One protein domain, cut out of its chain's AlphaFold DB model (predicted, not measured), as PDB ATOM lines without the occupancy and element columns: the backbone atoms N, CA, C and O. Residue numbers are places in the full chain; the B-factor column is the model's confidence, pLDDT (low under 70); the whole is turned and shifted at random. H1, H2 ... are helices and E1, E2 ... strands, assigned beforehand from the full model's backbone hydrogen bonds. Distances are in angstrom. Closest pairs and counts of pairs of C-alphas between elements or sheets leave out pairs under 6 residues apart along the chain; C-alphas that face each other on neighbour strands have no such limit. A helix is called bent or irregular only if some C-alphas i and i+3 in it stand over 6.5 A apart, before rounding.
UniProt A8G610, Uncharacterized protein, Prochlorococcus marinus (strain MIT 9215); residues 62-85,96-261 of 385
ATOM      1  N   GLU A  62     -59.188   9.450 -22.198       35.97
ATOM      2  CA  GLU A  62     -58.278   9.416 -21.047       35.97
ATOM      3  C   GLU A  62     -57.190  10.501 -21.109       35.97
ATOM      4  O   GLU A  62     -56.932  11.182 -20.117       35.97
ATOM      5  N   LEU A  63     -56.565  10.717 -22.270       42.66
ATOM      6  CA  LEU A  63     -55.583  11.788 -22.463       42.66
ATOM      7  C   LEU A  63     -56.227  13.164 -22.309       42.66
ATOM      8  O   LEU A  63     -55.652  14.037 -21.663       42.66
ATOM      9  N   PHE A  64     -57.422  13.360 -22.865       44.31
ATOM     10  CA  PHE A  64     -58.198  14.582 -22.698       44.31
ATOM     11  C   PHE A  64     -58.575  14.787 -21.233       44.31
ATOM     12  O   PHE A  64     -58.403  15.883 -20.711       44.31
ATOM     13  N   TYR A  65     -58.993  13.731 -20.537       41.16
ATOM     14  CA  TYR A  65     -59.285  13.763 -19.109       41.16
ATOM     15  C   TYR A  65     -58.047  14.113 -18.268       41.16
ATOM     16  O   TYR A  65     -58.114  15.042 -17.470       41.16
ATOM     17  N   ARG A  66     -56.890  13.479 -18.500       45.09
ATOM     18  CA  ARG A  66     -55.617  13.819 -17.831       45.09
ATOM     19  C   ARG A  66     -55.193  15.261 -18.126       45.09
ATOM     20  O   ARG A  66     -54.836  15.993 -17.207       45.09
ATOM     21  N   LYS A  67     -55.289  15.701 -19.388       51.88
ATOM     22  CA  LYS A  67     -55.025  17.096 -19.786       51.88
ATOM     23  C   LYS A  67     -55.984  18.061 -19.079       51.88
ATOM     24  O   LYS A  67     -55.549  19.120 -18.634       51.88
ATOM     25  N   ASN A  68     -57.258  17.704 -18.930       51.94
ATOM     26  CA  ASN A  68     -58.253  18.523 -18.239       51.94
ATOM     27  C   ASN A  68     -58.038  18.565 -16.726       51.94
ATOM     28  O   ASN A  68     -58.141  19.643 -16.154       51.94
ATOM     29  N   LEU A  69     -57.682  17.446 -16.091       51.19
ATOM     30  CA  LEU A  69     -57.303  17.416 -14.678       51.19
ATOM     31  C   LEU A  69     -56.082  18.295 -14.414       51.19
ATOM     32  O   LEU A  69     -56.117  19.090 -13.484       51.19
ATOM     33  N   CYS A  70     -55.045  18.223 -15.255       57.25
ATOM     34  CA  CYS A  70     -53.883  19.105 -15.139       57.25
ATOM     35  C   CYS A  70     -54.260  20.580 -15.341       57.25
ATOM     36  O   CYS A  70     -53.781  21.445 -14.616       57.25
ATOM     37  N   LYS A  71     -55.136  20.895 -16.303       62.03
ATOM     38  CA  LYS A  71     -55.630  22.270 -16.495       62.03
ATOM     39  C   LYS A  71     -56.407  22.762 -15.276       62.03
ATOM     40  O   LYS A  71     -56.176  23.879 -14.823       62.03
ATOM     41  N   LEU A  72     -57.300  21.932 -14.743       59.84
ATOM     42  CA  LEU A  72     -58.103  22.249 -13.568       59.84
ATOM     43  C   LEU A  72     -57.231  22.400 -12.320       59.84
ATOM     44  O   LEU A  72     -57.415  23.354 -11.575       59.84
ATOM     45  N   SER A  73     -56.249  21.519 -12.119       61.28
ATOM     46  CA  SER A  73     -55.327  21.606 -10.989       61.28
ATOM     47  C   SER A  73     -54.463  22.859 -11.068       61.28
ATOM     48  O   SER A  73     -54.350  23.581 -10.086       61.28
ATOM     49  N   ILE A  74     -53.950  23.204 -12.253       68.56
ATOM     50  CA  ILE A  74     -53.244  24.469 -12.473       68.56
ATOM     51  C   ILE A  74     -54.166  25.655 -12.180       68.56
ATOM     52  O   ILE A  74     -53.739  26.600 -11.519       68.56
ATOM     53  N   GLN A  75     -55.419  25.630 -12.639       73.06
ATOM     54  CA  GLN A  75     -56.365  26.717 -12.390       73.06
ATOM     55  C   GLN A  75     -56.696  26.861 -10.901       73.06
ATOM     56  O   GLN A  75     -56.692  27.977 -10.386       73.06
ATOM     57  N   ASN A  76     -56.948  25.757 -10.199       69.25
ATOM     58  CA  ASN A  76     -57.221  25.747  -8.764       69.25
ATOM     59  C   ASN A  76     -56.011  26.227  -7.968       69.25
ATOM     60  O   ASN A  76     -56.154  27.057  -7.077       69.25
ATOM     61  N   TYR A  77     -54.817  25.768  -8.332       75.44
ATOM     62  CA  TYR A  77     -53.575  26.197  -7.706       75.44
ATOM     63  C   TYR A  77     -53.295  27.683  -7.942       75.44
ATOM     64  O   TYR A  77     -52.962  28.407  -7.009       75.44
ATOM     65  N   LYS A  78     -53.525  28.187  -9.161       79.62
ATOM     66  CA  LYS A  78     -53.477  29.625  -9.458       79.62
ATOM     67  C   LYS A  78     -54.502  30.397  -8.635       79.62
ATOM     68  O   LYS A  78     -54.148  31.390  -8.014       79.62
ATOM     69  N   ASN A  79     -55.754  29.947  -8.593       79.81
ATOM     70  CA  ASN A  79     -56.788  30.581  -7.777       79.81
ATOM     71  C   ASN A  79     -56.370  30.617  -6.299       79.81
ATOM     72  O   ASN A  79     -56.514  31.648  -5.659       79.81
ATOM     73  N   TYR A  80     -55.795  29.537  -5.777       78.44
ATOM     74  CA  TYR A  80     -55.281  29.475  -4.412       78.44
ATOM     75  C   TYR A  80     -54.152  30.488  -4.156       78.44
ATOM     76  O   TYR A  80     -54.170  31.241  -3.179       78.44
ATOM     77  N   ILE A  81     -53.175  30.550  -5.061       80.19
ATOM     78  CA  ILE A  81     -52.037  31.464  -4.947       80.19
ATOM     79  C   ILE A  81     -52.486  32.926  -5.070       80.19
ATOM     80  O   ILE A  81     -52.035  33.760  -4.285       80.19
ATOM     81  N   TYR A  82     -53.384  33.239  -6.006       76.44
ATOM     82  CA  TYR A  82     -53.707  34.618  -6.381       76.44
ATOM     83  C   TYR A  82     -54.986  35.188  -5.756       76.44
ATOM     84  O   TYR A  82     -55.121  36.404  -5.726       76.44
ATOM     85  N   LYS A  83     -55.932  34.369  -5.272       66.62
ATOM     86  CA  LYS A  83     -57.235  34.855  -4.767       66.62
ATOM     87  C   LYS A  83     -57.376  34.888  -3.243       66.62
ATOM     88  O   LYS A  83     -58.502  35.008  -2.783       66.62
ATOM     89  N   GLU A  84     -56.283  34.767  -2.480       56.97
ATOM     90  CA  GLU A  84     -56.271  34.832  -0.999       56.97
ATOM     91  C   GLU A  84     -57.495  34.181  -0.333       56.97
ATOM     92  O   GLU A  84     -58.118  34.735   0.571       56.97
ATOM     93  N   LEU A  85     -57.874  32.994  -0.815       53.94
ATOM     94  CA  LEU A  85     -58.987  32.254  -0.239       53.94
ATOM     95  C   LEU A  85     -58.677  32.024   1.258       53.94
ATOM     96  O   LEU A  85     -57.546  31.641   1.585       53.94
ATOM     97  N   THR A  96     -44.318  21.437  12.973       73.62
ATOM     98  CA  THR A  96     -42.886  21.261  13.247       73.62
ATOM     99  C   THR A  96     -42.384  19.839  13.009       73.62
ATOM    100  O   THR A  96     -41.170  19.654  12.887       73.62
ATOM    101  N   LYS A  97     -43.291  18.854  12.945       85.88
ATOM    102  CA  LYS A  97     -42.992  17.427  12.759       85.88
ATOM    103  C   LYS A  97     -43.205  16.945  11.321       85.88
ATOM    104  O   LYS A  97     -43.069  15.752  11.052       85.88
ATOM    105  N   THR A  98     -43.520  17.848  10.397       87.75
ATOM    106  CA  THR A  98     -43.822  17.511   9.005       87.75
ATOM    107  C   THR A  98     -42.762  18.077   8.066       87.75
ATOM    108  O   THR A  98     -42.394  19.251   8.154       87.75
ATOM    109  N   VAL A  99     -42.298  17.252   7.127       91.25
ATOM    110  CA  VAL A  99     -41.361  17.646   6.067       91.25
ATOM    111  C   VAL A  99     -42.018  17.537   4.699       91.25
ATOM    112  O   VAL A  99     -42.643  16.529   4.379       91.25
ATOM    113  N   SER A 100     -41.791  18.548   3.864       90.94
ATOM    114  CA  SER A 100     -42.056  18.529   2.429       90.94
ATOM    115  C   SER A 100     -40.747  18.358   1.664       90.94
ATOM    116  O   SER A 100     -39.928  19.269   1.591       90.94
ATOM    117  N   LEU A 101     -40.557  17.186   1.073       91.75
ATOM    118  CA  LEU A 101     -39.402  16.815   0.277       91.75
ATOM    119  C   LEU A 101     -39.703  16.962  -1.219       91.75
ATOM    120  O   LEU A 101     -40.406  16.147  -1.814       91.75
ATOM    121  N   VAL A 102     -39.144  17.979  -1.859       88.00
ATOM    122  CA  VAL A 102     -39.349  18.242  -3.288       88.00
ATOM    123  C   VAL A 102     -38.238  17.584  -4.091       88.00
ATOM    124  O   VAL A 102     -37.059  17.858  -3.867       88.00
ATOM    125  N   ILE A 103     -38.605  16.720  -5.040       79.88
ATOM    126  CA  ILE A 103     -37.634  15.935  -5.814       79.88
ATOM    127  C   ILE A 103     -37.816  16.149  -7.310       79.88
ATOM    128  O   ILE A 103     -38.913  16.031  -7.856       79.88
ATOM    129  N   GLY A 104     -36.694  16.352  -7.999       71.62
ATOM    130  CA  GLY A 104     -36.657  16.469  -9.454       71.62
ATOM    131  C   GLY A 104     -36.654  17.917  -9.935       71.62
ATOM    132  O   GLY A 104     -36.251  18.818  -9.209       71.62
ATOM    133  N   ASP A 105     -37.013  18.127 -11.200       71.69
ATOM    134  CA  ASP A 105     -36.887  19.434 -11.852       71.69
ATOM    135  C   ASP A 105     -37.985  20.411 -11.384       71.69
ATOM    136  O   ASP A 105     -39.179  20.096 -11.431       71.69
ATOM    137  N   LEU A 106     -37.602  21.645 -11.045       76.12
ATOM    138  CA  LEU A 106     -38.529  22.716 -10.648       76.12
ATOM    139  C   LEU A 106     -39.160  23.416 -11.869       76.12
ATOM    140  O   LEU A 106     -38.920  24.592 -12.135       76.12
ATOM    141  N   ARG A 107     -39.957  22.682 -12.655       66.00
ATOM    142  CA  ARG A 107     -40.479  23.166 -13.953       66.00
ATOM    143  C   ARG A 107     -41.554  24.248 -13.840       66.00
ATOM    144  O   ARG A 107     -41.610  25.120 -14.698       66.00
ATOM    145  N   SER A 108     -42.377  24.231 -12.792       74.81
ATOM    146  CA  SER A 108     -43.385  25.272 -12.530       74.81
ATOM    147  C   SER A 108     -42.923  26.236 -11.435       74.81
ATOM    148  O   SER A 108     -43.670  26.532 -10.504       74.81
ATOM    149  N   TYR A 109     -41.678  26.719 -11.540       81.69
ATOM    150  CA  TYR A 109     -41.005  27.511 -10.503       81.69
ATOM    151  C   TYR A 109     -41.777  28.765 -10.069       81.69
ATOM    152  O   TYR A 109     -41.712  29.129  -8.899       81.69
ATOM    153  N   GLU A 110     -42.533  29.412 -10.960       86.00
ATOM    154  CA  GLU A 110     -43.327  30.603 -10.616       86.00
ATOM    155  C   GLU A 110     -44.422  30.259  -9.606       86.00
ATOM    156  O   GLU A 110     -44.499  30.839  -8.529       86.00
ATOM    157  N   LEU A 111     -45.239  29.252  -9.922       80.69
ATOM    158  CA  LEU A 111     -46.321  28.817  -9.044       80.69
ATOM    159  C   LEU A 111     -45.770  28.148  -7.781       80.69
ATOM    160  O   LEU A 111     -46.292  28.351  -6.690       80.69
ATOM    161  N   PHE A 112     -44.700  27.366  -7.922       84.44
ATOM    162  CA  PHE A 112     -44.049  26.694  -6.804       84.44
ATOM    163  C   PHE A 112     -43.450  27.688  -5.798       84.44
ATOM    164  O   PHE A 112     -43.734  27.583  -4.610       84.44
ATOM    165  N   SER A 113     -42.703  28.697  -6.253       89.00
ATOM    166  CA  SER A 113     -42.130  29.726  -5.369       89.00
ATOM    167  C   SER A 113     -43.202  30.579  -4.679       89.00
ATOM    168  O   SER A 113     -43.079  30.874  -3.491       89.00
ATOM    169  N   CYS A 114     -44.291  30.913  -5.380       87.12
ATOM    170  CA  CYS A 114     -45.437  31.604  -4.789       87.12
ATOM    171  C   CYS A 114     -46.183  30.771  -3.736       87.12
ATOM    172  O   CYS A 114     -46.794  31.332  -2.832       87.12
ATOM    173  N   TRP A 115     -46.180  29.444  -3.858       86.44
ATOM    174  CA  TRP A 115     -46.734  28.559  -2.836       86.44
ATOM    175  C   TRP A 115     -45.784  28.393  -1.650       86.44
ATOM    176  O   TRP A 115     -46.227  28.501  -0.507       86.44
ATOM    177  N   MET A 116     -44.481  28.217  -1.902       87.62
ATOM    178  CA  MET A 116     -43.461  28.109  -0.851       87.62
ATOM    179  C   MET A 116     -43.521  29.284   0.125       87.62
ATOM    180  O   MET A 116     -43.528  29.068   1.334       87.62
ATOM    181  N   SER A 117     -43.671  30.509  -0.391       82.56
ATOM    182  CA  SER A 117     -43.786  31.713   0.442       82.56
ATOM    183  C   SER A 117     -45.001  31.719   1.381       82.56
ATOM    184  O   SER A 117     -45.040  32.504   2.328       82.56
ATOM    185  N   LYS A 118     -45.994  30.852   1.140       77.00
ATOM    186  CA  LYS A 118     -47.190  30.691   1.979       77.00
ATOM    187  C   LYS A 118     -47.146  29.461   2.889       77.00
ATOM    188  O   LYS A 118     -47.803  29.492   3.932       77.00
ATOM    189  N   THR A 119     -46.446  28.396   2.496       74.25
ATOM    190  CA  THR A 119     -46.528  27.065   3.130       74.25
ATOM    191  C   THR A 119     -45.388  26.742   4.101       74.25
ATOM    192  O   THR A 119     -45.495  25.762   4.833       74.25
ATOM    193  N   GLU A 120     -44.306  27.527   4.143       67.19
ATOM    194  CA  GLU A 120     -43.137  27.238   5.001       67.19
ATOM    195  C   GLU A 120     -43.516  27.087   6.487       67.19
ATOM    196  O   GLU A 120     -42.944  26.288   7.220       67.19
ATOM    197  N   LYS A 121     -44.561  27.793   6.933       69.94
ATOM    198  CA  LYS A 121     -45.058  27.720   8.317       69.94
ATOM    199  C   LYS A 121     -45.748  26.391   8.668       69.94
ATOM    200  O   LYS A 121     -46.025  26.140   9.838       69.94
ATOM    201  N   ILE A 122     -46.056  25.578   7.660       75.62
ATOM    202  CA  ILE A 122     -46.878  24.365   7.753       75.62
ATOM    203  C   ILE A 122     -46.022  23.096   7.684       75.62
ATOM    204  O   ILE A 122     -46.364  22.086   8.291       75.62
ATOM    205  N   SER A 123     -44.902  23.143   6.962       84.69
ATOM    206  CA  SER A 123     -43.956  22.032   6.870       84.69
ATOM    207  C   SER A 123     -42.554  22.546   6.571       84.69
ATOM    208  O   SER A 123     -42.388  23.537   5.858       84.69
ATOM    209  N   LYS A 124     -41.538  21.839   7.065       89.81
ATOM    210  CA  LYS A 124     -40.136  22.118   6.732       89.81
ATOM    211  C   LYS A 124     -39.851  21.663   5.301       89.81
ATOM    212  O   LYS A 124     -40.060  20.493   4.982       89.81
ATOM    213  N   ILE A 125     -39.379  22.561   4.437       91.94
ATOM    214  CA  ILE A 125     -39.192  22.257   3.011       91.94
ATOM    215  C   ILE A 125     -37.731  21.915   2.716       91.94
ATOM    216  O   ILE A 125     -36.842  22.728   2.948       91.94
ATOM    217  N   PHE A 126     -37.501  20.736   2.144       94.69
ATOM    218  CA  PHE A 126     -36.202  20.270   1.660       94.69
ATOM    219  C   PHE A 126     -36.289  20.022   0.158       94.69
ATOM    220  O   PHE A 126     -37.288  19.488  -0.330       94.69
ATOM    221  N   ILE A 127     -35.259  20.403  -0.597       94.25
ATOM    222  CA  ILE A 127     -35.305  20.336  -2.061       94.25
ATOM    223  C   ILE A 127     -34.081  19.610  -2.606       94.25
ATOM    224  O   ILE A 127     -32.950  20.060  -2.444       94.25
ATOM    225  N   TYR A 128     -34.320  18.512  -3.323       92.56
ATOM    226  CA  TYR A 128     -33.293  17.764  -4.037       92.56
ATOM    227  C   TYR A 128     -33.544  17.813  -5.549       92.56
ATOM    228  O   TYR A 128     -34.407  17.113  -6.097       92.56
ATOM    229  N   THR A 129     -32.786  18.655  -6.252       86.88
ATOM    230  CA  THR A 129     -33.044  18.989  -7.663       86.88
ATOM    231  C   THR A 129     -31.797  18.866  -8.547       86.88
ATOM    232  O   THR A 129     -30.726  18.470  -8.100       86.88
ATOM    233  N   ASN A 130     -31.939  19.139  -9.843       82.56
ATOM    234  CA  ASN A 130     -30.818  19.239 -10.777       82.56
ATOM    235  C   ASN A 130     -30.315  20.683 -10.823       82.56
ATOM    236  O   ASN A 130     -31.105  21.586 -11.123       82.56
ATOM    237  N   LYS A 131     -29.011  20.893 -10.615       84.56
ATOM    238  CA  LYS A 131     -28.394  22.225 -10.670       84.56
ATOM    239  C   LYS A 131     -28.616  22.892 -12.024       84.56
ATOM    240  O   LYS A 131     -29.120  24.008 -12.077       84.56
ATOM    241  N   SER A 132     -28.410  22.155 -13.112       81.50
ATOM    242  CA  SER A 132     -28.659  22.622 -14.481       81.50
ATOM    243  C   SER A 132     -30.083  23.129 -14.740       81.50
ATOM    244  O   SER A 132     -30.291  23.986 -15.603       81.50
ATOM    245  N   THR A 133     -31.084  22.606 -14.022       79.81
ATOM    246  CA  THR A 133     -32.471  23.085 -14.121       79.81
ATOM    247  C   THR A 133     -32.742  24.248 -13.185       79.81
ATOM    248  O   THR A 133     -33.449  25.175 -13.573       79.81
ATOM    249  N   PHE A 134     -32.143  24.233 -11.995       86.31
ATOM    250  CA  PHE A 134     -32.267  25.303 -11.017       86.31
ATOM    251  C   PHE A 134     -31.625  26.600 -11.516       86.31
ATOM    252  O   PHE A 134     -32.256  27.649 -11.468       86.31
ATOM    253  N   ASP A 135     -30.428  26.537 -12.099       86.69
ATOM    254  CA  ASP A 135     -29.690  27.714 -12.574       86.69
ATOM    255  C   ASP A 135     -30.402  28.474 -13.703       86.69
ATOM    256  O   ASP A 135     -30.207  29.682 -13.861       86.69
ATOM    257  N   LYS A 136     -31.272  27.790 -14.457       87.75
ATOM    258  CA  LYS A 136     -32.117  28.393 -15.502       87.75
ATOM    259  C   LYS A 136     -33.306  29.174 -14.938       87.75
ATOM    260  O   LYS A 136     -33.929  29.935 -15.675       87.75
ATOM    261  N   ILE A 137     -33.637  28.992 -13.661       89.06
ATOM    262  CA  ILE A 137     -34.732  29.710 -13.009       89.06
ATOM    263  C   ILE A 137     -34.315  31.179 -12.821       89.06
ATOM    264  O   ILE A 137     -33.207  31.454 -12.331       89.06
ATOM    265  N   PRO A 138     -35.191  32.147 -13.158       94.94
ATOM    266  CA  PRO A 138     -34.922  33.558 -12.918       94.94
ATOM    267  C   PRO A 138     -34.499  33.824 -11.470       94.94
ATOM    268  O   PRO A 138     -35.099  33.310 -10.523       94.94
ATOM    269  N   LYS A 139     -33.475  34.669 -11.293       95.75
ATOM    270  CA  LYS A 139     -32.845  34.962  -9.990       95.75
ATOM    271  C   LYS A 139     -33.857  35.356  -8.907       95.75
ATOM    272  O   LYS A 139     -33.663  35.014  -7.746       95.75
ATOM    273  N   PHE A 140     -34.923  36.060  -9.286       95.88
ATOM    274  CA  PHE A 140     -36.011  36.431  -8.381       95.88
ATOM    275  C   PHE A 140     -36.653  35.205  -7.712       95.88
ATOM    276  O   PHE A 140     -36.690  35.133  -6.487       95.88
ATOM    277  N   TYR A 141     -37.082  34.212  -8.494       94.44
ATOM    278  CA  TYR A 141     -37.728  33.010  -7.965       94.44
ATOM    279  C   TYR A 141     -36.748  32.097  -7.224       94.44
ATOM    280  O   TYR A 141     -37.123  31.521  -6.206       94.44
ATOM    281  N   ARG A 142     -35.483  32.013  -7.670       95.38
ATOM    282  CA  ARG A 142     -34.440  31.272  -6.938       95.38
ATOM    283  C   ARG A 142     -34.256  31.787  -5.518       95.38
ATOM    284  O   ARG A 142     -34.311  30.991  -4.593       95.38
ATOM    285  N   LYS A 143     -34.162  33.108  -5.343       95.94
ATOM    286  CA  LYS A 143     -34.057  33.722  -4.012       95.94
ATOM    287  C   LYS A 143     -35.247  33.394  -3.112       95.94
ATOM    288  O   LYS A 143     -35.071  33.250  -1.910       95.94
ATOM    289  N   ILE A 144     -36.458  33.307  -3.672       94.50
ATOM    290  CA  ILE A 144     -37.644  32.902  -2.905       94.50
ATOM    291  C   ILE A 144     -37.508  31.440  -2.480       94.50
ATOM    292  O   ILE A 144     -37.711  31.138  -1.312       94.50
ATOM    293  N   ILE A 145     -37.143  30.555  -3.407       94.06
ATOM    294  CA  ILE A 145     -36.967  29.127  -3.123       94.06
ATOM    295  C   ILE A 145     -35.900  28.928  -2.041       94.06
ATOM    296  O   ILE A 145     -36.205  28.331  -1.018       94.06
ATOM    297  N   GLU A 146     -34.710  29.506  -2.222       95.06
ATOM    298  CA  GLU A 146     -33.588  29.444  -1.271       95.06
ATOM    299  C   GLU A 146     -33.975  29.978   0.111       95.06
ATOM    300  O   GLU A 146     -33.621  29.384   1.122       95.06
ATOM    301  N   LYS A 147     -34.734  31.080   0.165       94.38
ATOM    302  CA  LYS A 147     -35.174  31.683   1.427       94.38
ATOM    303  C   LYS A 147     -36.132  30.787   2.218       94.38
ATOM    304  O   LYS A 147     -36.102  30.847   3.438       94.38
ATOM    305  N   ASN A 148     -37.015  30.054   1.536       92.19
ATOM    306  CA  ASN A 148     -38.104  29.293   2.170       92.19
ATOM    307  C   ASN A 148     -37.811  27.777   2.217       92.19
ATOM    308  O   ASN A 148     -38.682  26.987   2.581       92.19
ATOM    309  N   SER A 149     -36.622  27.342   1.788       93.25
ATOM    310  CA  SER A 149     -36.135  25.970   1.955       93.25
ATOM    311  C   SER A 149     -35.184  25.892   3.144       93.25
ATOM    312  O   SER A 149     -34.303  26.736   3.265       93.25
ATOM    313  N   ILE A 150     -35.311  24.847   3.965       93.88
ATOM    314  CA  ILE A 150     -34.344  24.535   5.026       93.88
ATOM    315  C   ILE A 150     -32.996  24.153   4.417       93.88
ATOM    316  O   ILE A 150     -31.959  24.637   4.857       93.88
ATOM    317  N   ASP A 151     -33.026  23.306   3.387       95.06
ATOM    318  CA  ASP A 151     -31.834  22.907   2.651       95.06
ATOM    319  C   ASP A 151     -32.164  22.605   1.180       95.06
ATOM    320  O   ASP A 151     -33.264  22.149   0.830       95.06
ATOM    321  N   LEU A 152     -31.187  22.865   0.315       95.75
ATOM    322  CA  LEU A 152     -31.248  22.707  -1.132       95.75
ATOM    323  C   LEU A 152     -29.983  21.982  -1.592       95.75
ATOM    324  O   LEU A 152     -28.886  22.536  -1.557       95.75
ATOM    325  N   LYS A 153     -30.145  20.753  -2.084       96.00
ATOM    326  CA  LYS A 153     -29.046  19.932  -2.604       96.00
ATOM    327  C   LYS A 153     -29.232  19.621  -4.082       96.00
ATOM    328  O   LYS A 153     -30.353  19.492  -4.590       96.00
ATOM    329  N   PHE A 154     -28.106  19.458  -4.772       91.19
ATOM    330  CA  PHE A 154     -28.081  19.219  -6.207       91.19
ATOM    331  C   PHE A 154     -27.574  17.823  -6.552       91.19
ATOM    332  O   PHE A 154     -26.469  17.430  -6.193       91.19
ATOM    333  N   ALA A 155     -28.357  17.099  -7.351       83.75
ATOM    334  CA  ALA A 155     -28.009  15.757  -7.813       83.75
ATOM    335  C   ALA A 155     -26.715  15.725  -8.645       83.75
ATOM    336  O   ALA A 155     -25.991  14.739  -8.630       83.75
ATOM    337  N   GLU A 156     -26.415  16.813  -9.354       84.75
ATOM    338  CA  GLU A 156     -25.205  16.973 -10.175       84.75
ATOM    339  C   GLU A 156     -23.942  17.254  -9.341       84.75
ATOM    340  O   GLU A 156     -22.843  17.280  -9.886       84.75
ATOM    341  N   GLU A 157     -24.086  17.448  -8.028       88.25
ATOM    342  CA  GLU A 157     -22.983  17.625  -7.075       88.25
ATOM    343  C   GLU A 157     -22.834  16.416  -6.133       88.25
ATOM    344  O   GLU A 157     -21.824  16.277  -5.443       88.25
ATOM    345  N   ASP A 158     -23.813  15.503  -6.123       86.69
ATOM    346  CA  ASP A 158     -23.791  14.275  -5.331       86.69
ATOM    347  C   ASP A 158     -23.001  13.174  -6.061       86.69
ATOM    348  O   ASP A 158     -23.490  12.530  -6.995       86.69
ATOM    349  N   LYS A 159     -21.762  12.942  -5.611       85.19
ATOM    350  CA  LYS A 159     -20.853  11.940  -6.192       85.19
ATOM    351  C   LYS A 159     -21.456  10.537  -6.218       85.19
ATOM    352  O   LYS A 159     -21.276   9.834  -7.209       85.19
ATOM    353  N   ASP A 160     -22.189  10.129  -5.186       81.94
ATOM    354  CA  ASP A 160     -22.775   8.787  -5.150       81.94
ATOM    355  C   ASP A 160     -23.934   8.677  -6.138       81.94
ATOM    356  O   ASP A 160     -24.067   7.663  -6.821       81.94
ATOM    357  N   TYR A 161     -24.757   9.725  -6.262       82.56
ATOM    358  CA  TYR A 161     -25.808   9.766  -7.279       82.56
ATOM    359  C   TYR A 161     -25.216   9.630  -8.686       82.56
ATOM    360  O   TYR A 161     -25.705   8.825  -9.485       82.56
ATOM    361  N   ILE A 162     -24.149  10.380  -8.978       78.25
ATOM    362  CA  ILE A 162     -23.433  10.308 -10.256       78.25
ATOM    363  C   ILE A 162     -22.890   8.893 -10.470       78.25
ATOM    364  O   ILE A 162     -23.157   8.303 -11.513       78.25
ATOM    365  N   ASN A 163     -22.211   8.322  -9.472       70.50
ATOM    366  CA  ASN A 163     -21.649   6.973  -9.536       70.50
ATOM    367  C   ASN A 163     -22.721   5.908  -9.793       70.50
ATOM    368  O   ASN A 163     -22.517   5.013 -10.611       70.50
ATOM    369  N   ILE A 164     -23.885   5.991  -9.144       67.44
ATOM    370  CA  ILE A 164     -24.998   5.061  -9.386       67.44
ATOM    371  C   ILE A 164     -25.512   5.204 -10.823       67.44
ATOM    372  O   ILE A 164     -25.771   4.199 -11.485       67.44
ATOM    373  N   CYS A 165     -25.635   6.439 -11.317       66.75
ATOM    374  CA  CYS A 165     -26.113   6.717 -12.671       66.75
ATOM    375  C   CYS A 165     -25.133   6.282 -13.769       66.75
ATOM    376  O   CYS A 165     -25.576   5.999 -14.879       66.75
ATOM    377  N   THR A 166     -23.825   6.248 -13.490       64.75
ATOM    378  CA  THR A 166     -22.787   5.853 -14.457       64.75
ATOM    379  C   THR A 166     -22.443   4.365 -14.397       64.75
ATOM    380  O   THR A 166     -22.139   3.777 -15.433       64.75
ATOM    381  N   SER A 167     -22.497   3.741 -13.215       54.56
ATOM    382  CA  SER A 167     -22.142   2.326 -13.009       54.56
ATOM    383  C   SER A 167     -23.260   1.349 -13.370       54.56
ATOM    384  O   SER A 167     -22.992   0.243 -13.838       54.56
ATOM    385  N   LYS A 168     -24.521   1.744 -13.181       54.97
ATOM    386  CA  LYS A 168     -25.692   0.966 -13.589       54.97
ATOM    387  C   LYS A 168     -26.231   1.589 -14.874       54.97
ATOM    388  O   LYS A 168     -26.265   2.808 -14.996       54.97
ATOM    389  N   LYS A 169     -26.681   0.793 -15.851       49.03
ATOM    390  CA  LYS A 169     -27.499   1.319 -16.960       49.03
ATOM    391  C   LYS A 169     -28.836   1.789 -16.379       49.03
ATOM    392  O   LYS A 169     -29.813   1.051 -16.381       49.03
ATOM    393  N   VAL A 170     -28.856   2.987 -15.805       48.34
ATOM    394  CA  VAL A 170     -30.035   3.531 -15.137       48.34
ATOM    395  C   VAL A 170     -31.019   4.008 -16.204       48.34
ATOM    396  O   VAL A 170     -30.743   4.931 -16.969       48.34
ATOM    397  N   GLU A 171     -32.179   3.361 -16.282       48.75
ATOM    398  CA  GLU A 171     -33.276   3.804 -17.134       48.75
ATOM    399  C   GLU A 171     -33.932   5.102 -16.632       48.75
ATOM    400  O   GLU A 171     -33.947   5.425 -15.441       48.75
ATOM    401  N   ARG A 172     -34.571   5.829 -17.560       43.72
ATOM    402  CA  ARG A 172     -35.099   7.192 -17.355       43.72
ATOM    403  C   ARG A 172     -36.103   7.351 -16.198       43.72
ATOM    404  O   ARG A 172     -36.239   8.465 -15.694       43.72
ATOM    405  N   GLY A 173     -36.789   6.296 -15.759       45.81
ATOM    406  CA  GLY A 173     -37.751   6.360 -14.646       45.81
ATOM    407  C   GLY A 173     -37.145   6.141 -13.264       45.81
ATOM    408  O   GLY A 173     -37.691   6.620 -12.272       45.81
ATOM    409  N   ILE A 174     -35.982   5.498 -13.201       54.84
ATOM    410  CA  ILE A 174     -35.309   5.128 -11.952       54.84
ATOM    411  C   ILE A 174     -34.687   6.354 -11.286       54.84
ATOM    412  O   ILE A 174     -34.620   6.431 -10.064       54.84
ATOM    413  N   HIS A 175     -34.287   7.361 -12.072       61.81
ATOM    414  CA  HIS A 175     -33.661   8.570 -11.539       61.81
ATOM    415  C   HIS A 175     -34.516   9.265 -10.479       61.81
ATOM    416  O   HIS A 175     -33.964   9.763  -9.510       61.81
ATOM    417  N   LYS A 176     -35.852   9.279 -10.597       61.91
ATOM    418  CA  LYS A 176     -36.710   9.888  -9.563       61.91
ATOM    419  C   LYS A 176     -36.604   9.154  -8.224       61.91
ATOM    420  O   LYS A 176     -36.508   9.804  -7.189       61.91
ATOM    421  N   PHE A 177     -36.548   7.826  -8.258       67.75
ATOM    422  CA  PHE A 177     -36.401   6.982  -7.073       67.75
ATOM    423  C   PHE A 177     -34.992   7.034  -6.498       67.75
ATOM    424  O   PHE A 177     -34.829   7.111  -5.288       67.75
ATOM    425  N   LEU A 178     -33.969   7.081  -7.350       69.69
ATOM    426  CA  LEU A 178     -32.596   7.294  -6.903       69.69
ATOM    427  C   LEU A 178     -32.443   8.650  -6.233       69.69
ATOM    428  O   LEU A 178     -31.856   8.734  -5.164       69.69
ATOM    429  N   LYS A 179     -33.007   9.706  -6.821       75.69
ATOM    430  CA  LYS A 179     -33.017  11.033  -6.209       75.69
ATOM    431  C   LYS A 179     -33.758  11.035  -4.876       75.69
ATOM    432  O   LYS A 179     -33.260  11.639  -3.941       75.69
ATOM    433  N   LEU A 180     -34.893  10.339  -4.777       76.94
ATOM    434  CA  LEU A 180     -35.603  10.149  -3.511       76.94
ATOM    435  C   LEU A 180     -34.714   9.451  -2.479       76.94
ATOM    436  O   LEU A 180     -34.516   9.989  -1.400       76.94
ATOM    437  N   ASN A 181     -34.118   8.308  -2.822       78.38
ATOM    438  CA  ASN A 181     -33.265   7.561  -1.899       78.38
ATOM    439  C   ASN A 181     -32.049   8.390  -1.448       78.38
ATOM    440  O   ASN A 181     -31.739   8.460  -0.262       78.38
ATOM    441  N   ARG A 182     -31.403   9.097  -2.385       86.44
ATOM    442  CA  ARG A 182     -30.288  10.008  -2.088       86.44
ATOM    443  C   ARG A 182     -30.713  11.166  -1.200       86.44
ATOM    444  O   ARG A 182     -30.045  11.438  -0.211       86.44
ATOM    445  N   ALA A 183     -31.835  11.807  -1.499       89.19
ATOM    446  CA  ALA A 183     -32.376  12.879  -0.677       89.19
ATOM    447  C   ALA A 183     -32.671  12.412   0.754       89.19
ATOM    448  O   ALA A 183     -32.291  13.075   1.713       89.19
ATOM    449  N   ILE A 184     -33.277  11.232   0.906       88.75
ATOM    450  CA  ILE A 184     -33.500  10.625   2.215       88.75
ATOM    451  C   ILE A 184     -32.156  10.378   2.919       88.75
ATOM    452  O   ILE A 184     -31.997  10.754   4.072       88.75
ATOM    453  N   HIS A 185     -31.164   9.798   2.238       89.88
ATOM    454  CA  HIS A 185     -29.829   9.571   2.806       89.88
ATOM    455  C   HIS A 185     -29.160  10.859   3.318       89.88
ATOM    456  O   HIS A 185     -28.493  10.847   4.349       89.88
ATOM    457  N   HIS A 186     -29.371  11.980   2.624       92.94
ATOM    458  CA  HIS A 186     -28.825  13.284   2.998       92.94
ATOM    459  C   HIS A 186     -29.411  13.868   4.282       92.94
ATOM    460  O   HIS A 186     -28.693  14.592   4.970       92.94
ATOM    461  N   TRP A 187     -30.688  13.610   4.571       95.12
ATOM    462  CA  TRP A 187     -31.438  14.362   5.586       95.12
ATOM    463  C   TRP A 187     -32.107  13.509   6.663       95.12
ATOM    464  O   TRP A 187     -32.542  14.049   7.671       95.12
ATOM    465  N   GLU A 188     -32.147  12.186   6.522       93.19
ATOM    466  CA  GLU A 188     -32.788  11.282   7.484       93.19
ATOM    467  C   GLU A 188     -32.325  11.506   8.927       93.19
ATOM    468  O   GLU A 188     -33.156  11.655   9.819       93.19
ATOM    469  N   ARG A 189     -31.010  11.575   9.169       92.56
ATOM    470  CA  ARG A 189     -30.477  11.793  10.526       92.56
ATOM    471  C   ARG A 189     -30.940  13.122  11.108       92.56
ATOM    472  O   ARG A 189     -31.274  13.200  12.285       92.56
ATOM    473  N   GLU A 190     -30.964  14.162  10.282       93.38
ATOM    474  CA  GLU A 190     -31.453  15.476  10.681       93.38
ATOM    475  C   GLU A 190     -32.951  15.428  11.001       93.38
ATOM    476  O   GLU A 190     -33.378  15.980  12.015       93.38
ATOM    477  N   TRP A 191     -33.751  14.746  10.180       93.75
ATOM    478  CA  TRP A 191     -35.185  14.579  10.411       93.75
ATOM    479  C   TRP A 191     -35.472  13.808  11.702       93.75
ATOM    480  O   TRP A 191     -36.310  14.249  12.487       93.75
ATOM    481  N   ILE A 192     -34.732  12.730  11.971       90.81
ATOM    482  CA  ILE A 192     -34.837  11.959  13.220       90.81
ATOM    483  C   ILE A 192     -34.483  12.842  14.423       90.81
ATOM    484  O   ILE A 192     -35.265  12.931  15.365       90.81
ATOM    485  N   ASN A 193     -33.358  13.565  14.374       91.06
ATOM    486  CA  ASN A 193     -32.931  14.449  15.468       91.06
ATOM    487  C   ASN A 193     -33.927  15.588  15.738       91.06
ATOM    488  O   ASN A 193     -34.045  16.064  16.864       91.06
ATOM    489  N   ASN A 194     -34.649  16.025  14.707       88.88
ATOM    490  CA  ASN A 194     -35.684  17.050  14.798       88.88
ATOM    491  C   ASN A 194     -37.076  16.501  15.150       88.88
ATOM    492  O   ASN A 194     -38.043  17.266  15.101       88.88
ATOM    493  N   ASN A 195     -37.196  15.211  15.485       89.06
ATOM    494  CA  ASN A 195     -38.464  14.535  15.774       89.06
ATOM    495  C   ASN A 195     -39.517  14.739  14.670       89.06
ATOM    496  O   ASN A 195     -40.698  14.966  14.949       89.06
ATOM    497  N   ILE A 196     -39.082  14.708  13.409       90.00
ATOM    498  CA  ILE A 196     -39.994  14.657  12.267       90.00
ATOM    499  C   ILE A 196     -40.731  13.322  12.308       90.00
ATOM    500  O   ILE A 196     -40.132  12.297  12.598       90.00
ATOM    501  N   GLU A 197     -42.025  13.335  12.018       86.94
ATOM    502  CA  GLU A 197     -42.874  12.142  11.993       86.94
ATOM    503  C   GLU A 197     -43.316  11.819  10.566       86.94
ATOM    504  O   GLU A 197     -43.259  10.660  10.159       86.94
ATOM    505  N   THR A 198     -43.692  12.832   9.779       83.75
ATOM    506  CA  THR A 198     -44.329  12.628   8.469       83.75
ATOM    507  C   THR A 198     -43.532  13.287   7.349       83.75
ATOM    508  O   THR A 198     -43.210  14.477   7.408       83.75
ATOM    509  N   ILE A 199     -43.251  12.520   6.293       85.75
ATOM    510  CA  ILE A 199     -42.559  12.984   5.088       85.75
ATOM    511  C   ILE A 199     -43.541  13.021   3.919       85.75
ATOM    512  O   ILE A 199     -44.133  12.004   3.570       85.75
ATOM    513  N   PHE A 200     -43.671  14.179   3.277       82.88
ATOM    514  CA  PHE A 200     -44.431  14.400   2.048       82.88
ATOM    515  C   PHE A 200     -43.451  14.566   0.897       82.88
ATOM    516  O   PHE A 200     -42.676  15.512   0.882       82.88
ATOM    517  N   THR A 201     -43.484  13.694  -0.101       79.25
ATOM    518  CA  THR A 201     -42.610  13.810  -1.274       79.25
ATOM    519  C   THR A 201     -43.378  14.447  -2.429       79.25
ATOM    520  O   THR A 201     -44.374  13.908  -2.908       79.25
ATOM    521  N   LEU A 202     -42.959  15.634  -2.860       76.50
ATOM    522  CA  LEU A 202     -43.744  16.511  -3.728       76.50
ATOM    523  C   LEU A 202     -43.158  16.633  -5.132       76.50
ATOM    524  O   LEU A 202     -41.942  16.572  -5.342       76.50
ATOM    525  N   ARG A 203     -44.051  16.887  -6.092       67.31
ATOM    526  CA  ARG A 203     -43.714  17.227  -7.475       67.31
ATOM    527  C   ARG A 203     -43.975  18.697  -7.756       67.31
ATOM    528  O   ARG A 203     -45.114  19.134  -7.821       67.31
ATOM    529  N   SER A 204     -42.916  19.447  -8.027       68.50
ATOM    530  CA  SER A 204     -43.002  20.860  -8.418       68.50
ATOM    531  C   SER A 204     -43.448  21.088  -9.864       68.50
ATOM    532  O   SER A 204     -43.632  22.232 -10.270       68.50
ATOM    533  N   ASP A 205     -43.546  20.036 -10.681       56.78
ATOM    534  CA  ASP A 205     -43.938  20.120 -12.090       56.78
ATOM    535  C   ASP A 205     -45.447  19.929 -12.323       56.78
ATOM    536  O   ASP A 205     -45.910  20.049 -13.457       56.78
ATOM    537  N   ILE A 206     -46.219  19.642 -11.268       59.19
ATOM    538  CA  ILE A 206     -47.669  19.439 -11.329       59.19
ATOM    539  C   ILE A 206     -48.330  20.283 -10.235       59.19
ATOM    540  O   ILE A 206     -47.986  20.166  -9.066       59.19
ATOM    541  N   GLY A 207     -49.297  21.125 -10.611       56.38
ATOM    542  CA  GLY A 207     -50.094  21.880  -9.639       56.38
ATOM    543  C   GLY A 207     -51.038  20.971  -8.847       56.38
ATOM    544  O   GLY A 207     -51.608  20.032  -9.413       56.38
ATOM    545  N   PHE A 208     -51.229  21.269  -7.560       63.00
ATOM    546  CA  PHE A 208     -52.127  20.510  -6.683       63.00
ATOM    547  C   PHE A 208     -53.587  20.743  -7.073       63.00
ATOM    548  O   PHE A 208     -54.013  21.882  -7.274       63.00
ATOM    549  N   LEU A 209     -54.381  19.670  -7.151       59.28
ATOM    550  CA  LEU A 209     -55.809  19.809  -7.467       59.28
ATOM    551  C   LEU A 209     -56.567  20.521  -6.338       59.28
ATOM    552  O   LEU A 209     -57.457  21.328  -6.613       59.28
ATOM    553  N   ASN A 210     -56.186  20.232  -5.091       66.19
ATOM    554  CA  ASN A 210     -56.739  20.838  -3.886       66.19
ATOM    555  C   ASN A 210     -55.601  21.237  -2.921       66.19
ATOM    556  O   ASN A 210     -55.194  20.428  -2.085       66.19
ATOM    557  N   PRO A 211     -55.063  22.464  -3.053       71.50
ATOM    558  CA  PRO A 211     -53.934  22.932  -2.246       71.50
ATOM    559  C   PRO A 211     -54.275  23.066  -0.758       71.50
ATOM    560  O   PRO A 211     -53.443  22.751   0.082       71.50
ATOM    561  N   PHE A 212     -55.513  23.462  -0.432       71.19
ATOM    562  CA  PHE A 212     -55.998  23.565   0.949       71.19
ATOM    563  C   PHE A 212     -55.958  22.232   1.675       71.19
ATOM    564  O   PHE A 212     -55.481  22.143   2.797       71.19
ATOM    565  N   LEU A 213     -56.452  21.189   1.014       70.44
ATOM    566  CA  LEU A 213     -56.461  19.855   1.588       70.44
ATOM    567  C   LEU A 213     -55.040  19.334   1.821       70.44
ATOM    568  O   LEU A 213     -54.786  18.699   2.839       70.44
ATOM    569  N   LEU A 214     -54.125  19.602   0.884       72.94
ATOM    570  CA  LEU A 214     -52.724  19.225   1.036       72.94
ATOM    571  C   LEU A 214     -52.074  19.953   2.219       72.94
ATOM    572  O   LEU A 214     -51.419  19.305   3.028       72.94
ATOM    573  N   GLU A 215     -52.275  21.269   2.337       77.25
ATOM    574  CA  GLU A 215     -51.762  22.050   3.468       77.25
ATOM    575  C   GLU A 215     -52.353  21.563   4.795       77.25
ATOM    576  O   GLU A 215     -51.583  21.253   5.695       77.25
ATOM    577  N   ASN A 216     -53.671  21.367   4.896       73.81
ATOM    578  CA  ASN A 216     -54.299  20.805   6.099       73.81
ATOM    579  C   ASN A 216     -53.694  19.437   6.472       73.81
ATOM    580  O   ASN A 216     -53.377  19.185   7.632       73.81
ATOM    581  N   ALA A 217     -53.473  18.558   5.487       72.00
ATOM    582  CA  ALA A 217     -52.834  17.267   5.729       72.00
ATOM    583  C   ALA A 217     -51.397  17.412   6.256       72.00
ATOM    584  O   ALA A 217     -50.991  16.652   7.137       72.00
ATOM    585  N   MET A 218     -50.633  18.379   5.737       77.56
ATOM    586  CA  MET A 218     -49.288  18.692   6.222       77.56
ATOM    587  C   MET A 218     -49.308  19.266   7.645       77.56
ATOM    588  O   MET A 218     -48.490  18.849   8.466       77.56
ATOM    589  N   GLU A 219     -50.248  20.167   7.954       76.31
ATOM    590  CA  GLU A 219     -50.408  20.759   9.291       76.31
ATOM    591  C   GLU A 219     -50.708  19.686  10.338       76.31
ATOM    592  O   GLU A 219     -50.120  19.694  11.420       76.31
ATOM    593  N   ASP A 220     -51.570  18.731   9.992       70.12
ATOM    594  CA  ASP A 220     -51.971  17.648  10.885       70.12
ATOM    595  C   ASP A 220     -50.997  16.459  10.875       70.12
ATOM    596  O   ASP A 220     -51.143  15.537  11.683       70.12
ATOM    597  N   GLY A 221     -50.005  16.459   9.977       65.31
ATOM    598  CA  GLY A 221     -49.064  15.353   9.785       65.31
ATOM    599  C   GLY A 221     -49.746  14.053   9.349       65.31
ATOM    600  O   GLY A 221     -49.247  12.976   9.659       65.31
ATOM    601  N   PHE A 222     -50.898  14.142   8.671       63.88
ATOM    602  CA  PHE A 222     -51.787  13.014   8.370       63.88
ATOM    603  C   PHE A 222     -52.163  12.167   9.609       63.88
ATOM    604  O   PHE A 222     -52.223  10.942   9.514       63.88
ATOM    605  N   LYS A 223     -52.484  12.794  10.754       54.31
ATOM    606  CA  LYS A 223     -52.920  12.119  12.004       54.31
ATOM    607  C   LYS A 223     -53.926  10.960  11.826       54.31
ATOM    608  O   LYS A 223     -53.927  10.044  12.639       54.31
ATOM    609  N   PHE A 224     -54.745  10.981  10.770       48.28
ATOM    610  CA  PHE A 224     -55.725   9.934  10.443       48.28
ATOM    611  C   PHE A 224     -55.348   9.028   9.257       48.28
ATOM    612  O   PHE A 224     -55.996   8.005   9.058       48.28
ATOM    613  N   TYR A 225     -54.325   9.370   8.468       48.34
ATOM    614  CA  TYR A 225     -54.103   8.762   7.149       48.34
ATOM    615  C   TYR A 225     -52.719   8.146   6.941       48.34
ATOM    616  O   TYR A 225     -52.611   7.256   6.116       48.34
ATOM    617  N   VAL A 226     -51.665   8.566   7.647       52.53
ATOM    618  CA  VAL A 226     -50.323   7.959   7.524       52.53
ATOM    619  C   VAL A 226     -49.887   7.468   8.896       52.53
ATOM    620  O   VAL A 226     -49.123   8.109   9.615       52.53
ATOM    621  N   SER A 227     -50.435   6.323   9.288       56.72
ATOM    622  CA  SER A 227     -49.961   5.582  10.455       56.72
ATOM    623  C   SER A 227     -48.703   4.784  10.102       56.72
ATOM    624  O   SER A 227     -48.396   4.555   8.928       56.72
ATOM    625  N   LYS A 228     -47.969   4.346  11.128       61.72
ATOM    626  CA  LYS A 228     -46.857   3.408  10.957       61.72
ATOM    627  C   LYS A 228     -47.313   2.195  10.133       61.72
ATOM    628  O   LYS A 228     -48.352   1.605  10.419       61.72
ATOM    629  N   GLY A 229     -46.545   1.826   9.116       54.94
ATOM    630  CA  GLY A 229     -46.853   0.751   8.179       54.94
ATOM    631  C   GLY A 229     -47.782   1.148   7.028       54.94
ATOM    632  O   GLY A 229     -48.297   0.250   6.353       54.94
ATOM    633  N   SER A 230     -47.996   2.445   6.778       55.25
ATOM    634  CA  SER A 230     -48.836   2.935   5.678       55.25
ATOM    635  C   SER A 230     -48.141   3.964   4.780       55.25
ATOM    636  O   SER A 230     -47.259   4.705   5.213       55.25
ATOM    637  N   ILE A 231     -48.531   3.983   3.501       59.25
ATOM    638  CA  ILE A 231     -48.021   4.910   2.484       59.25
ATOM    639  C   ILE A 231     -49.196   5.434   1.657       59.25
ATOM    640  O   ILE A 231     -50.027   4.666   1.166       59.25
ATOM    641  N   ILE A 232     -49.227   6.745   1.438       55.75
ATOM    642  CA  ILE A 232     -50.110   7.388   0.456       55.75
ATOM    643  C   ILE A 232     -49.310   7.660  -0.813       55.75
ATOM    644  O   ILE A 232     -48.189   8.146  -0.733       55.75
ATOM    645  N   SER A 233     -49.894   7.417  -1.985       54.25
ATOM    646  CA  SER A 233     -49.363   7.887  -3.266       54.25
ATOM    647  C   SER A 233     -50.443   8.632  -4.049       54.25
ATOM    648  O   SER A 233     -51.593   8.190  -4.149       54.25
ATOM    649  N   ARG A 234     -50.070   9.784  -4.605       50.50
ATOM    650  CA  ARG A 234     -50.922  10.669  -5.406       50.50
ATOM    651  C   ARG A 234     -50.152  11.144  -6.643       50.50
ATOM    652  O   ARG A 234     -48.950  10.949  -6.797       50.50
ATOM    653  N   SER A 235     -50.836  11.777  -7.587       48.69
ATOM    654  CA  SER A 235     -50.164  12.304  -8.784       48.69
ATOM    655  C   SER A 235     -49.316  13.551  -8.509       48.69
ATOM    656  O   SER A 235     -48.315  13.782  -9.189       48.69
ATOM    657  N   ASP A 236     -49.749  14.363  -7.545       50.19
ATOM    658  CA  ASP A 236     -49.139  15.625  -7.115       50.19
ATOM    659  C   ASP A 236     -48.180  15.441  -5.919       50.19
ATOM    660  O   ASP A 236     -47.208  16.184  -5.764       50.19
ATOM    661  N   LEU A 237     -48.403  14.380  -5.143       57.09
ATOM    662  CA  LEU A 237     -47.559  13.889  -4.059       57.09
ATOM    663  C   LEU A 237     -47.059  12.484  -4.409       57.09
ATOM    664  O   LEU A 237     -47.847  11.549  -4.438       57.09
ATOM    665  N   ILE A 238     -45.759  12.334  -4.690       60.22
ATOM    666  CA  ILE A 238     -45.152  11.060  -5.113       60.22
ATOM    667  C   ILE A 238     -45.484   9.974  -4.073       60.22
ATOM    668  O   ILE A 238     -46.087   8.955  -4.416       60.22
ATOM    669  N   TYR A 239     -45.164  10.255  -2.809       65.00
ATOM    670  CA  TYR A 239     -45.460   9.452  -1.621       65.00
ATOM    671  C   TYR A 239     -45.609  10.324  -0.369       65.00
ATOM    672  O   TYR A 239     -44.909  11.328  -0.243       65.00
ATOM    673  N   ALA A 240     -46.428   9.900   0.588       69.25
ATOM    674  CA  ALA A 240     -46.341  10.330   1.980       69.25
ATOM    675  C   ALA A 240     -46.238   9.110   2.888       69.25
ATOM    676  O   ALA A 240     -46.949   8.127   2.673       69.25
ATOM    677  N   PHE A 241     -45.340   9.171   3.866       70.25
ATOM    678  CA  PHE A 241     -45.039   8.055   4.762       70.25
ATOM    679  C   PHE A 241     -44.533   8.557   6.122       70.25
ATOM    680  O   PHE A 241     -44.105   9.709   6.254       70.25
ATOM    681  N   ASN A 242     -44.594   7.687   7.131       79.31
ATOM    682  CA  ASN A 242     -44.039   7.959   8.451       79.31
ATOM    683  C   ASN A 242     -42.529   7.671   8.456       79.31
ATOM    684  O   ASN A 242     -42.103   6.632   7.950       79.31
ATOM    685  N   ILE A 243     -41.713   8.551   9.045       85.19
ATOM    686  CA  ILE A 243     -40.254   8.367   9.089       85.19
ATOM    687  C   ILE A 243     -39.852   7.057   9.779       85.19
ATOM    688  O   ILE A 243     -38.831   6.475   9.432       85.19
ATOM    689  N   ALA A 244     -40.661   6.548  10.716       82.50
ATOM    690  CA  ALA A 244     -40.398   5.281  11.390       82.50
ATOM    691  C   ALA A 244     -40.395   4.082  10.426       82.50
ATOM    692  O   ALA A 244     -39.862   3.029  10.770       82.50
ATOM    693  N   ASP A 245     -40.970   4.235   9.231       69.81
ATOM    694  CA  ASP A 245     -40.988   3.206   8.198       69.81
ATOM    695  C   ASP A 245     -39.974   3.463   7.073       69.81
ATOM    696  O   ASP A 245     -40.023   2.797   6.041       69.81
ATOM    697  N   ILE A 246     -39.056   4.417   7.235       80.38
ATOM    698  CA  ILE A 246     -38.096   4.820   6.200       80.38
ATOM    699  C   ILE A 246     -37.273   3.649   5.647       80.38
ATOM    700  O   ILE A 246     -37.089   3.550   4.435       80.38
ATOM    701  N   ASP A 247     -36.848   2.722   6.505       77.00
ATOM    702  CA  ASP A 247     -36.084   1.542   6.098       77.00
ATOM    703  C   ASP A 247     -36.953   0.529   5.352       77.00
ATOM    704  O   ASP A 247     -36.511  -0.088   4.383       77.00
ATOM    705  N   ILE A 248     -38.212   0.368   5.762       64.06
ATOM    706  CA  ILE A 248     -39.173  -0.499   5.071       64.06
ATOM    707  C   ILE A 248     -39.481   0.100   3.696       64.06
ATOM    708  O   ILE A 248     -39.480  -0.618   2.700       64.06
ATOM    709  N   PHE A 249     -39.666   1.415   3.617       66.50
ATOM    710  CA  PHE A 249     -39.890   2.147   2.379       66.50
ATOM    711  C   PHE A 249     -38.686   2.073   1.435       66.50
ATOM    712  O   PHE A 249     -38.854   1.792   0.249       66.50
ATOM    713  N   ARG A 250     -37.463   2.251   1.949       70.31
ATOM    714  CA  ARG A 250     -36.227   2.062   1.176       70.31
ATOM    715  C   ARG A 250     -36.114   0.646   0.650       70.31
ATOM    716  O   ARG A 250     -35.904   0.480  -0.542       70.31
ATOM    717  N   ASN A 251     -36.318  -0.363   1.495       61.25
ATOM    718  CA  ASN A 251     -36.279  -1.760   1.072       61.25
ATOM    719  C   ASN A 251     -37.379  -2.088   0.061       61.25
ATOM    720  O   ASN A 251     -37.136  -2.830  -0.884       61.25
ATOM    721  N   PHE A 252     -38.575  -1.528   0.231       58.88
ATOM    722  CA  PHE A 252     -39.662  -1.643  -0.733       58.88
ATOM    723  C   PHE A 252     -39.249  -1.058  -2.084       58.88
ATOM    724  O   PHE A 252     -39.388  -1.730  -3.103       58.88
ATOM    725  N   ILE A 253     -38.670   0.147  -2.100       59.44
ATOM    726  CA  ILE A 253     -38.153   0.754  -3.327       59.44
ATOM    727  C   ILE A 253     -37.032  -0.109  -3.905       59.44
ATOM    728  O   ILE A 253     -37.092  -0.496  -5.062       59.44
ATOM    729  N   GLU A 254     -36.011  -0.435  -3.126       58.75
ATOM    730  CA  GLU A 254     -34.833  -1.136  -3.613       58.75
ATOM    731  C   GLU A 254     -35.175  -2.533  -4.110       58.75
ATOM    732  O   GLU A 254     -34.791  -2.852  -5.224       58.75
ATOM    733  N   LYS A 255     -35.939  -3.344  -3.373       54.06
ATOM    734  CA  LYS A 255     -36.267  -4.720  -3.773       54.06
ATOM    735  C   LYS A 255     -37.262  -4.781  -4.918       54.06
ATOM    736  O   LYS A 255     -36.976  -5.406  -5.933       54.06
ATOM    737  N   ILE A 256     -38.399  -4.099  -4.793       49.69
ATOM    738  CA  ILE A 256     -39.432  -4.177  -5.827       49.69
ATOM    739  C   ILE A 256     -38.934  -3.499  -7.100       49.69
ATOM    740  O   ILE A 256     -39.056  -4.074  -8.179       49.69
ATOM    741  N   PHE A 257     -38.294  -2.327  -7.008       49.12
ATOM    742  CA  PHE A 257     -37.764  -1.699  -8.215       49.12
ATOM    743  C   PHE A 257     -36.543  -2.437  -8.751       49.12
ATOM    744  O   PHE A 257     -36.503  -2.639  -9.954       49.12
ATOM    745  N   SER A 258     -35.577  -2.893  -7.941       44.62
ATOM    746  CA  SER A 258     -34.438  -3.660  -8.488       44.62
ATOM    747  C   SER A 258     -34.879  -4.942  -9.187       44.62
ATOM    748  O   SER A 258     -34.318  -5.271 -10.227       44.62
ATOM    749  N   PHE A 259     -35.923  -5.608  -8.701       41.81
ATOM    750  CA  PHE A 259     -36.530  -6.754  -9.368       41.81
ATOM    751  C   PHE A 259     -37.078  -6.412 -10.757       41.81
ATOM    752  O   PHE A 259     -36.791  -7.120 -11.719       41.81
ATOM    753  N   TYR A 260     -37.762  -5.272 -10.903       39.50
ATOM    754  CA  TYR A 260     -38.165  -4.751 -12.216       39.50
ATOM    755  C   TYR A 260     -36.978  -4.335 -13.109       39.50
ATOM    756  O   TYR A 260     -37.160  -4.134 -14.309       39.50
ATOM    757  N   LEU A 261     -35.770  -4.211 -12.548       38.94
ATOM    758  CA  LEU A 261     -34.562  -3.725 -13.223       38.94
ATOM    759  C   LEU A 261     -33.524  -4.808 -13.551       38.94
ATOM    760  O   LEU A 261     -32.606  -4.522 -14.316       38.94
TER     761      LEU A 261
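What this domain is: This is residues 62 to 85 and 96 to 261 of the 385 residues of an uncharacterized protein of Prochlorococcus marinus (strain MIT 9215) (UniProt A8G610). A twisted sheet of six strands runs through the middle of the domain, with H6 and H8 over one face and H7 over the other. The pair H2 and H4 lies on the same side as H7, H4 only grazing the sheet; H5 folds against H6 as a helical hairpin, and H1 is an arm whose residues 62 to 68 stick out free. The printed part has 190 residues, with eight named helices and six named strands in the order H1 E1 H2 E2 H3 H4 E3 H5 H6 E4 H7 E5 E6 H8. The sheet is mixed, in the order E3 E2 E1 E4 E6 E5, and the class is mixed, helices and strands. The whole is compact, with a radius of gyration of the C-alphas of 16.4 A, and spans 47 by 39 by 38 A.

How they stand to each other: The sheet begins at edge strand E3, residues 151 to 154, followed by E2, residues 124 to 129, E1, residues 98 to 103, E4, residues 198 to 202, E6, residues 237 to 242, and edge strand E5, residues 230 to 234. E3 and E2 are parallel, with N 153 and O 127 2.9 A apart; E2 and E1 are parallel, with N 102 and O 126 at 2.8 A; E1 and E4 are parallel, with N 101 and O 200 at 2.7 A. E4 and E6 are antiparallel, with N 201 and O 239 at 2.8 A, and so is the hairpin of E5 and E6, with N 240 and O 232 at 2.8 A. H6, residues 174 to 193, lies over E2 and E1 at a height over the sheet of 8.1 A, and has a kink of 47 degrees near residue 187. H8, residues 243 to 261, is on the same face, over E6 and E5 at 10.3 A, slantwise to the strands at 36 degrees to E6 on the local plane. H6 and H8 only just touch, with 3 pairs of C-alphas within 8 A, the closest those of Asn 181 and Arg 250 at 7.0 A. H5, residues 159 to 167, touches residues 175 to 182 of H6, the closest C-alphas being those of Tyr 161 and Arg 182 at 6.9 A; this helical hairpin has a shallow tilt of 26 degrees, opposite ways. H7, residues 211 to 220, is on the opposite face from H6, over E4 at 10.2 A, along the strands at 6 degrees to E4 on the local plane. H2, residues 109 to 119, is not on the sheet; it touches H4, residues 139 to 148, at a shallow tilt of 29 degrees, the same way, the closest C-alphas being those of Ser 113 and Ile 145 at 5.7 A. H3, residues 131 to 134, only grazes the sheet. H1, residues 62 to 82, touches H2 with residues 77 to 81 alone, the C-alphas of Ile 81 and Trp 115 coming closest at 6.4 A, at a steep tilt of 53 degrees. E1, H2, E2 and E2, H3 H4, E3 are strand-helix-strand units, parallel neighbour strands joined through helices, with right-handed crossovers. Every O i to N i+4 pair is within hydrogen-bond range in H1, H4, H5 and H7, against 6 of 7 in H2, 14 of 16 in H6 and 13 of 15 in H8; H3 is too short for such a pair.

Where its parts are: H1 begins at C-alpha 62, (-58.278, 9.416, -21.047), and is 29.5 A long. E1 is 16.1 A and E2 16.3 A long. H6 is 29.1 A long and irregular, with C-alphas 186 and 189 7.9 A apart. H8 is 26.0 A long and irregular, with C-alphas 244 and 247 7.8 A apart; it ends at C-alpha 261, (-34.562, -3.725, -13.223).

The domain as a whole: The C-alphas of Leu 85 and Ser 167 are the two farthest apart, at 49.2 A. Residues 86 to 95 are not printed, and C-alphas 85 and 96 are 23.7 A apart across this cut. Of the links that are printed whole, none is long. The mean pLDDT of the printed part is 73.3; 77 residues are under 70, among them residues 62 to 74, 164 to 178, 221 to 240 and 251 to 261.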